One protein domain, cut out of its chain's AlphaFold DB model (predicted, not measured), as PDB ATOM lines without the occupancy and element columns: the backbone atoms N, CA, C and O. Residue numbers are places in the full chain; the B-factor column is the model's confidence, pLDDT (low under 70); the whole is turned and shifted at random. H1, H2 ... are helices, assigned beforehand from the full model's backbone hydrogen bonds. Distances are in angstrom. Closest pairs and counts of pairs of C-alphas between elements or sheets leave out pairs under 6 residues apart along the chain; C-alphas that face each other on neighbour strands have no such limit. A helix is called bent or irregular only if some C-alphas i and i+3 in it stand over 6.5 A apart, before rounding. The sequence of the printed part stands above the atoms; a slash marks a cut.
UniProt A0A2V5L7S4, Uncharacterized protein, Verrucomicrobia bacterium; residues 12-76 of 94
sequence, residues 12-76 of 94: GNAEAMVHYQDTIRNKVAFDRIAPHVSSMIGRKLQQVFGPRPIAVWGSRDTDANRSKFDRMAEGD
ATOM      1  N   GLY A  12     -35.833 -76.206 -93.100       75.12
ATOM      2  CA  GLY A  12     -35.896 -76.616 -94.506       75.12
ATOM      3  C   GLY A  12     -36.980 -75.920 -95.336       75.12
ATOM      4  O   GLY A  12     -36.987 -76.075 -96.553       75.12
ATOM      5  N   ASN A  13     -37.848 -75.096 -94.734       79.50
ATOM      6  CA  ASN A  13     -38.762 -74.239 -95.488       79.50
ATOM      7  C   ASN A  13     -38.092 -72.894 -95.820       79.50
ATOM      8  O   ASN A  13     -38.282 -71.894 -95.126       79.50
ATOM      9  N   ALA A  14     -37.272 -72.892 -96.876       81.25
ATOM     10  CA  ALA A  14     -36.511 -71.716 -97.302       81.25
ATOM     11  C   ALA A  14     -37.412 -70.506 -97.609       81.25
ATOM     12  O   ALA A  14     -37.066 -69.387 -97.246       81.25
ATOM     13  N   GLU A  15     -38.586 -70.729 -98.208       82.31
ATOM     14  CA  GLU A  15     -39.554 -69.671 -98.523       82.31
ATOM     15  C   GLU A  15     -40.065 -68.980 -97.248       82.31
ATOM     16  O   GLU A  15     -40.031 -67.755 -97.150       82.31
ATOM     17  N   ALA A  16     -40.470 -69.756 -96.237       80.56
ATOM     18  CA  ALA A  16     -40.932 -69.206 -94.962       80.56
ATOM     19  C   ALA A  16     -39.820 -68.454 -94.213       80.56
ATOM     20  O   ALA A  16     -40.080 -67.408 -93.619       80.56
ATOM     21  N   MET A  17     -38.580 -68.951 -94.275       82.19
ATOM     22  CA  MET A  17     -37.428 -68.295 -93.651       82.19
ATOM     23  C   MET A  17     -37.067 -66.973 -94.334       82.19
ATOM     24  O   MET A  17     -36.775 -65.996 -93.645       82.19
ATOM     25  N   VAL A  18     -37.120 -66.916 -95.670       85.31
ATOM     26  CA  VAL A  18     -36.927 -65.666 -96.423       85.31
ATOM     27  C   VAL A  18     -38.040 -64.679 -96.096       85.31
ATOM     28  O   VAL A  18     -37.747 -63.540 -95.748       85.31
ATOM     29  N   HIS A  19     -39.302 -65.120 -96.097       84.31
ATOM     30  CA  HIS A  19     -40.427 -64.254 -95.739       84.31
ATOM     31  C   HIS A  19     -40.251 -63.660 -94.335       84.31
ATOM     32  O   HIS A  19     -40.393 -62.459 -94.140       84.31
ATOM     33  N   TYR A  20     -39.834 -64.475 -93.368       85.19
ATOM     34  CA  TYR A  20     -39.547 -64.022 -92.008       85.19
ATOM     35  C   TYR A  20     -38.409 -63.023 -91.914       85.19
ATOM     36  O   TYR A  20     -38.526 -62.010 -91.210       85.19
ATOM     37  N   GLN A  21     -37.326 -63.276 -92.643       87.12
ATOM     38  CA  GLN A  21     -36.227 -62.334 -92.727       87.12
ATOM     39  C   GLN A  21     -36.707 -60.996 -93.301       87.12
ATOM     40  O   GLN A  21     -36.360 -59.958 -92.746       87.12
ATOM     41  N   ASP A  22     -37.545 -61.019 -94.336       87.44
ATOM     42  CA  ASP A  22     -37.979 -59.838 -95.087       87.44
ATOM     43  C   ASP A  22     -39.135 -59.059 -94.460       87.44
ATOM     44  O   ASP A  22     -39.361 -57.916 -94.857       87.44
ATOM     45  N   THR A  23     -39.892 -59.653 -93.532       86.25
ATOM     46  CA  THR A  23     -41.101 -59.007 -93.000       86.25
ATOM     47  C   THR A  23     -41.168 -58.901 -91.485       86.25
ATOM     48  O   THR A  23     -41.855 -58.011 -90.979       86.25
ATOM     49  N   ILE A  24     -40.445 -59.747 -90.745       88.19
ATOM     50  CA  ILE A  24     -40.381 -59.686 -89.278       88.19
ATOM     51  C   ILE A  24     -39.040 -59.129 -88.807       88.19
ATOM     52  O   ILE A  24     -39.024 -58.163 -88.039       88.19
ATOM     53  N   ARG A  25     -37.918 -59.700 -89.273       87.19
ATOM     54  CA  ARG A  25     -36.578 -59.195 -88.920       87.19
ATOM     55  C   ARG A  25     -36.307 -57.860 -89.604       87.19
ATOM     56  O   ARG A  25     -36.037 -56.865 -88.930       87.19
ATOM     57  N   ASN A  26     -36.457 -57.819 -90.925       90.88
ATOM     58  CA  ASN A  26     -36.361 -56.607 -91.726       90.88
ATOM     59  C   ASN A  26     -37.756 -55.995 -91.863       90.88
ATOM     60  O   ASN A  26     -38.456 -56.200 -92.844       90.88
ATOM     61  N   LYS A  27     -38.186 -55.266 -90.836       92.19
ATOM     62  CA  LYS A  27     -39.507 -54.622 -90.804       92.19
ATOM     63  C   LYS A  27     -39.776 -53.791 -92.066       92.19
ATOM     64  O   LYS A  27     -38.878 -53.163 -92.627       92.19
ATOM     65  N   VAL A  28     -41.040 -53.729 -92.465       93.50
ATOM     66  CA  VAL A  28     -41.476 -53.166 -93.744       93.50
ATOM     67  C   VAL A  28     -41.893 -51.704 -93.582       93.50
ATOM     68  O   VAL A  28     -42.635 -51.352 -92.666       93.50
ATOM     69  N   ALA A  29     -41.418 -50.832 -94.473       95.31
ATOM     70  CA  ALA A  29     -41.829 -49.429 -94.503       95.31
ATOM     71  C   ALA A  29     -43.325 -49.285 -94.836       95.31
ATOM     72  O   ALA A  29     -43.861 -50.046 -95.644       95.31
ATOM     73  N   PHE A  30     -43.983 -48.276 -94.256       94.38
ATOM     74  CA  PHE A  30     -45.419 -48.047 -94.446       94.38
ATOM     75  C   PHE A  30     -45.817 -47.933 -95.924       94.38
ATOM     76  O   PHE A  30     -46.817 -48.524 -96.321       94.38
ATOM     77  N   ASP A  31     -45.006 -47.273 -96.752       94.88
ATOM     78  CA  ASP A  31     -45.292 -47.077 -98.182       94.88
ATOM     79  C   ASP A  31     -45.414 -48.394 -98.962       94.88
ATOM     80  O   ASP A  31     -46.121 -48.459 -99.964       94.88
ATOM     81  N   ARG A  32     -44.774 -49.472 -98.484       93.75
ATOM     82  CA  ARG A  32     -44.924 -50.817 -99.060       93.75
ATOM     83  C   ARG A  32     -46.171 -51.545 -98.559       93.75
ATOM     84  O   ARG A  32     -46.617 -52.473 -99.218       93.75
ATOM     85  N   ILE A  33     -46.718 -51.160 -97.407       93.69
ATOM     86  CA  ILE A  33     -47.911 -51.773 -96.799       93.69
ATOM     87  C   ILE A  33     -49.182 -51.070 -97.284       93.69
ATOM     88  O   ILE A  33     -50.185 -51.728 -97.555       93.69
ATOM     89  N   ALA A  34     -49.137 -49.743 -97.409       93.44
ATOM     90  CA  ALA A  34     -50.284 -48.889 -97.701       93.44
ATOM     91  C   ALA A  34     -51.126 -49.329 -98.917       93.44
ATOM     92  O   ALA A  34     -52.350 -49.289 -98.802       93.44
ATOM     93  N   PRO A  35     -50.544 -49.809-100.037       95.38
ATOM     94  CA  PRO A  35     -51.328 -50.263-101.189       95.38
ATOM     95  C   PRO A  35     -52.150 -51.538-100.942       95.38
ATOM     96  O   PRO A  35     -53.056 -51.836-101.714       95.38
ATOM     97  N   HIS A  36     -51.832 -52.311 -99.898       92.56
ATOM     98  CA  HIS A  36     -52.419 -53.631 -99.635       92.56
ATOM     99  C   HIS A  36     -53.454 -53.632 -98.505       92.56
ATOM    100  O   HIS A  36     -54.009 -54.679 -98.178       92.56
ATOM    101  N   VAL A  37     -53.710 -52.479 -97.890       92.12
ATOM    102  CA  VAL A  37     -54.644 -52.347 -96.768       92.12
ATOM    103  C   VAL A  37     -55.672 -51.261 -97.053       92.12
ATOM    104  O   VAL A  37     -55.444 -50.346 -97.840       92.12
ATOM    105  N   SER A  38     -56.825 -51.339 -96.392       95.06
ATOM    106  CA  SER A  38     -57.816 -50.266 -96.487       95.06
ATOM    107  C   SER A  38     -57.268 -48.960 -95.903       95.06
ATOM    108  O   SER A  38     -56.426 -48.961 -95.001       95.06
ATOM    109  N   SER A  39     -57.796 -47.825 -96.361       94.19
ATOM    110  CA  SER A  39     -57.410 -46.497 -95.863       94.19
ATOM    111  C   SER A  39     -57.590 -46.350 -94.346       94.19
ATOM    112  O   SER A  39     -56.785 -45.699 -93.684       94.19
ATOM    113  N   MET A  40     -58.616 -46.995 -93.781       95.00
ATOM    114  CA  MET A  40     -58.867 -47.031 -92.340       95.00
ATOM    115  C   MET A  40     -57.742 -47.749 -91.581       95.00
ATOM    116  O   MET A  40     -57.226 -47.208 -90.604       95.00
ATOM    117  N   ILE A  41     -57.329 -48.932 -92.050       93.25
ATOM    118  CA  ILE A  41     -56.214 -49.676 -91.448       93.25
ATOM    119  C   ILE A  41     -54.915 -48.885 -91.613       93.25
ATOM    120  O   ILE A  41     -54.172 -48.728 -90.648       93.25
ATOM    121  N   GLY A  42     -54.671 -48.318 -92.799       95.06
ATOM    122  CA  GLY A  42     -53.492 -47.496 -93.067       95.06
ATOM    123  C   GLY A  42     -53.347 -46.327 -92.086       95.06
ATOM    124  O   GLY A  42     -52.286 -46.156 -91.487       95.06
ATOM    125  N   ARG A  43     -54.431 -45.578 -91.838       95.31
ATOM    126  CA  ARG A  43     -54.450 -44.488 -90.842       95.31
ATOM    127  C   ARG A  43     -54.128 -44.985 -89.434       95.31
ATOM    128  O   ARG A  43     -53.341 -44.356 -88.733       95.31
ATOM    129  N   LYS A  44     -54.701 -46.122 -89.029       93.50
ATOM    130  CA  LYS A  44     -54.434 -46.717 -87.715       93.50
ATOM    131  C   LYS A  44     -52.969 -47.131 -87.565       93.50
ATOM    132  O   LYS A  44     -52.352 -46.833 -86.545       93.50
ATOM    133  N   LEU A  45     -52.392 -47.758 -88.589       92.94
ATOM    134  CA  LEU A  45     -50.975 -48.124 -88.603       92.94
ATOM    135  C   LEU A  45     -50.074 -46.887 -88.495       92.94
ATOM    136  O   LEU A  45     -49.151 -46.889 -87.682       92.94
ATOM    137  N   GLN A  46     -50.371 -45.811 -89.232       93.88
ATOM    138  CA  GLN A  46     -49.636 -44.547 -89.110       93.88
ATOM    139  C   GLN A  46     -49.762 -43.927 -87.715       93.88
ATOM    140  O   GLN A  46     -48.775 -43.426 -87.186       93.88
ATOM    141  N   GLN A  47     -50.935 -43.985 -87.086       94.75
ATOM    142  CA  GLN A  47     -51.126 -43.465 -85.731       94.75
ATOM    143  C   GLN A  47     -50.295 -44.235 -84.689       94.75
ATOM    144  O   GLN A  47     -49.728 -43.629 -83.784       94.75
ATOM    145  N   VAL A  48     -50.216 -45.564 -84.808       92.94
ATOM    146  CA  VAL A  48     -49.513 -46.425 -83.840       92.94
ATOM    147  C   VAL A  48     -47.999 -46.424 -84.071       92.94
ATOM    148  O   VAL A  48     -47.202 -46.297 -83.135       92.94
ATOM    149  N   PHE A  49     -47.574 -46.581 -85.322       92.25
ATOM    150  CA  PHE A  49     -46.167 -46.785 -85.665       92.25
ATOM    151  C   PHE A  49     -45.471 -45.503 -86.131       92.25
ATOM    152  O   PHE A  49     -44.250 -45.394 -85.974       92.25
ATOM    153  N   GLY A  50     -46.217 -44.506 -86.612       92.44
ATOM    154  CA  GLY A  50     -45.660 -43.286 -87.189       92.44
ATOM    155  C   GLY A  50     -44.803 -43.609 -88.419       92.44
ATOM    156  O   GLY A  50     -45.221 -44.412 -89.253       92.44
ATOM    157  N   PRO A  51     -43.586 -43.046 -88.531       91.69
ATOM    158  CA  PRO A  51     -42.670 -43.344 -89.634       91.69
ATOM    159  C   PRO A  51     -41.905 -44.667 -89.453       91.69
ATOM    160  O   PRO A  51     -41.082 -45.023 -90.293       91.69
ATOM    161  N   ARG A  52     -42.099 -45.382 -88.334       94.88
ATOM    162  CA  ARG A  52     -41.303 -46.575 -88.019       94.88
ATOM    163  C   ARG A  52     -41.730 -47.757 -88.897       94.88
ATOM    164  O   ARG A  52     -42.928 -48.001 -89.024       94.88
ATOM    165  N   PRO A  53     -40.776 -48.539 -89.432       91.62
ATOM    166  CA  PRO A  53     -41.083 -49.787 -90.123       91.62
ATOM    167  C   PRO A  53     -41.853 -50.780 -89.239       91.62
ATOM    168  O   PRO A  53     -41.612 -50.874 -88.030       91.62
ATOM    169  N   ILE A  54     -42.751 -51.549 -89.855       94.12
ATOM    170  CA  ILE A  54     -43.731 -52.418 -89.197       94.12
ATOM    171  C   ILE A  54     -43.391 -53.884 -89.484       94.12
ATOM    172  O   ILE A  54     -43.117 -54.253 -90.624       94.12
ATOM    173  N   ALA A  55     -43.409 -54.723 -88.448       92.50
ATOM    174  CA  ALA A  55     -43.322 -56.168 -88.632       92.50
ATOM    175  C   ALA A  55     -44.660 -56.681 -89.180       92.50
ATOM    176  O   ALA A  55     -45.707 -56.409 -88.590       92.50
ATOM    177  N   VAL A  56     -44.631 -57.403 -90.296       90.50
ATOM    178  CA  VAL A  56     -45.834 -57.929 -90.953       90.50
ATOM    179  C   VAL A  56     -45.689 -59.419 -91.221       90.50
ATOM    180  O   VAL A  56     -44.589 -59.917 -91.449       90.50
ATOM    181  N   TRP A  57     -46.800 -60.146 -91.197       87.25
ATOM    182  CA  TRP A  57     -46.820 -61.557 -91.562       87.25
ATOM    183  C   TRP A  57     -48.070 -61.874 -92.367       87.25
ATOM    184  O   TRP A  57     -49.177 -61.514 -91.963       87.25
ATOM    185  N   GLY A  58     -47.886 -62.551 -93.496       83.69
ATOM    186  CA  GLY A  58     -48.972 -63.110 -94.290       83.69
ATOM    187  C   GLY A  58     -49.055 -64.620 -94.104       83.69
ATOM    188  O   GLY A  58     -48.048 -65.299 -93.917       83.69
ATOM    189  N   SER A  59     -50.261 -65.171 -94.190       80.69
ATOM    190  CA  SER A  59     -50.452 -66.618 -94.296       80.69
ATOM    191  C   SER A  59     -51.254 -66.941 -95.550       80.69
ATOM    192  O   SER A  59     -51.996 -66.096 -96.050       80.69
ATOM    193  N   ARG A  60     -51.092 -68.160 -96.076       83.75
ATOM    194  CA  ARG A  60     -51.933 -68.642 -97.179       83.75
ATOM    195  C   ARG A  60     -53.383 -68.709 -96.710       83.75
ATOM    196  O   ARG A  60     -53.634 -69.161 -95.589       83.75
ATOM    197  N   ASP A  61     -54.298 -68.307 -97.586       83.75
ATOM    198  CA  ASP A  61     -55.736 -68.340 -97.330       83.75
ATOM    199  C   ASP A  61     -56.252 -69.785 -97.369       83.75
ATOM    200  O   ASP A  61     -56.638 -70.312 -98.409       83.75
ATOM    201  N   THR A  62     -56.153 -70.459 -96.226       89.19
ATOM    202  CA  THR A  62     -56.709 -71.791 -95.980       89.19
ATOM    203  C   THR A  62     -57.661 -71.720 -94.796       89.19
ATOM    204  O   THR A  62     -57.448 -70.914 -93.886       89.19
ATOM    205  N   ASP A  63     -58.661 -72.602 -94.739       88.69
ATOM    206  CA  ASP A  63     -59.661 -72.616 -93.656       88.69
ATOM    207  C   ASP A  63     -59.021 -72.651 -92.257       88.69
ATOM    208  O   ASP A  63     -59.432 -71.942 -91.336       88.69
ATOM    209  N   ALA A  64     -57.939 -73.424 -92.107       85.06
ATOM    210  CA  ALA A  64     -57.208 -73.556 -90.850       85.06
ATOM    211  C   ALA A  64     -56.464 -72.275 -90.428       85.06
ATOM    212  O   ALA A  64     -56.278 -72.045 -89.230       85.06
ATOM    213  N   ASN A  65     -55.998 -71.463 -91.381       85.12
ATOM    214  CA  ASN A  65     -55.348 -70.183 -91.096       85.12
ATOM    215  C   ASN A  65     -56.380 -69.077 -90.893       85.12
ATOM    216  O   ASN A  65     -56.250 -68.296 -89.952       85.12
ATOM    217  N   ARG A  66     -57.442 -69.072 -91.704       87.31
ATOM    218  CA  ARG A  66     -58.558 -68.133 -91.599       87.31
ATOM    219  C   ARG A  66     -59.246 -68.225 -90.240       87.31
ATOM    220  O   ARG A  66     -59.326 -67.228 -89.540       87.31
ATOM    221  N   SER A  67     -59.562 -69.433 -89.771       88.88
ATOM    222  CA  SER A  67     -60.128 -69.642 -88.428       88.88
ATOM    223  C   SER A  67     -59.223 -69.150 -87.281       88.88
ATOM    224  O   SER A  67     -59.706 -68.804 -86.201       88.88
ATOM    225  N   LYS A  68     -57.895 -69.142 -87.459       86.69
ATOM    226  CA  LYS A  68     -56.974 -68.555 -86.467       86.69
ATOM    227  C   LYS A  68     -56.974 -67.035 -86.567       86.69
ATOM    228  O   LYS A  68     -57.073 -66.388 -85.535       86.69
ATOM    229  N   PHE A  69     -56.898 -66.501 -87.783       87.38
ATOM    230  CA  PHE A  69     -56.929 -65.068 -88.054       87.38
ATOM    231  C   PHE A  69     -58.210 -64.414 -87.522       87.38
ATOM    232  O   PHE A  69     -58.127 -63.427 -86.806       87.38
ATOM    233  N   ASP A  70     -59.372 -65.019 -87.761       90.00
ATOM    234  CA  ASP A  70     -60.669 -64.500 -87.305       90.00
ATOM    235  C   ASP A  70     -60.795 -64.463 -85.769       90.00
ATOM    236  O   ASP A  70     -61.643 -63.757 -85.226       90.00
ATOM    237  N   ARG A  71     -59.951 -65.219 -85.052       90.00
ATOM    238  CA  ARG A  71     -59.870 -65.213 -83.582       90.00
ATOM    239  C   ARG A  71     -58.834 -64.238 -83.027       90.00
ATOM    240  O   ARG A  71     -58.823 -64.032 -81.817       90.00
ATOM    241  N   MET A  72     -57.949 -63.699 -83.865       89.81
ATOM    242  CA  MET A  72     -56.942 -62.730 -83.441       89.81
ATOM    243  C   MET A  72     -57.594 -61.370 -83.211       89.81
ATOM    244  O   MET A  72     -58.369 -60.884 -84.035       89.81
ATOM    245  N   ALA A  73     -57.225 -60.729 -82.112       88.94
ATOM    246  CA  ALA A  73     -57.620 -59.371 -81.792       88.94
ATOM    247  C   ALA A  73     -56.407 -58.512 -81.419       88.94
ATOM    248  O   ALA A  73     -55.304 -58.994 -81.151       88.94
ATOM    249  N   GLU A  74     -56.609 -57.199 -81.393       86.31
ATOM    250  CA  GLU A  74     -55.581 -56.269 -80.931       86.31
ATOM    251  C   GLU A  74     -55.183 -56.558 -79.482       86.31
ATOM    252  O   GLU A  74     -56.028 -56.657 -78.594       86.31
ATOM    253  N   GLY A  75     -53.875 -56.662 -79.248       86.31
ATOM    254  CA  GLY A  75     -53.316 -57.008 -77.942       86.31
ATOM    255  C   GLY A  75     -53.077 -58.503 -77.727       86.31
ATOM    256  O   GLY A  75     -52.504 -58.847 -76.694       86.31
ATOM    257  N   ASP A  76     -53.458 -59.368 -78.671       89.81
ATOM    258  CA  ASP A  76     -52.981 -60.751 -78.706       89.81
ATOM    259  C   ASP A  76     -51.490 -60.813 -79.063       89.81
ATOM    260  O   ASP A  76     -50.925 -59.904 -79.680       89.81
TER     261      ASP A  76
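Overview. This is residues 12 to 76 of the 94 residues of an uncharacterized protein of Verrucomicrobia bacterium (UniProt A0A2V5L7S4). The domain is a loose, open frame of four short helices with few contacts: H1 makes one arm, H2 and H3 lie side by side and run opposite ways at the far end of that arm, and H4 sticks out on its own with residues 63 to 68. From H3 a long stretch without a named element, residues 50 to 62, runs through the middle of the frame to H4, and the last residues, 70 to 76, stand free as a tail. The printed part has 65 residues with four named helices, in the order H1, H2, H3, H4, and no named strand; the class is all helix, with 37 residues in the helices. It is only just loose, close to compact, with a radius of gyration of the C-alphas of 13.2 A, and its C-alphas span 35 by 26 by 22 A.

Arrangement. H1, residues 14 to 25, touches no helix. A tight link of 4 residues joins it to H2, residues 30 to 36, yet the two are apart. Another tight link, of 2 residues, leads to H3, residues 39 to 49. H2 and H3 only just touch, with 3 pairs of C-alphas within 8 A; the closest C-alphas are those of Ala 34 and Gly 42, 5.8 A apart. Their lines stand at a shallow tilt of 25 degrees, opposite ways, and the two form a helical hairpin. H4, residues 63 to 69, touches no helix and is apart from H1, H2 and H3. In H3 every O i to N i+4 pair is within hydrogen-bond range; the counts are 7 of 8 in H1, 2 of 3 in H4 and 1 of 3 in H2, where 2 of 4 O i to N i+3 pairs are within range.

Along the chain. H1 begins at C-alpha 14, (-36.511, -71.716, -97.302), and is 15.1 A long; it is neither bent nor irregular, but only just: C-alphas 22 and 25 are 6.4 A apart. H2 is 10.3 A long and only just irregular, with C-alphas 32 and 35 at 6.8 A. H3 is 15.2 A long and begins at C-alpha 39, (-57.410, -46.497, -95.863). H4 is 9.8 A long and ends at C-alpha 69, (-56.929, -65.068, -88.054).

Size, cuts and confidence. The two C-alphas farthest apart are those of Gly 12 and Gln 47, at 37.5 A, and the C-alphas of the first and last printed residues, Gly 12 and Asp 76, are 28.2 A apart. The link from H3 to H4, with 13 residues, is long. The printed part has no cut. The mean pLDDT of the printed part is 89.4, and no printed residue is under 70.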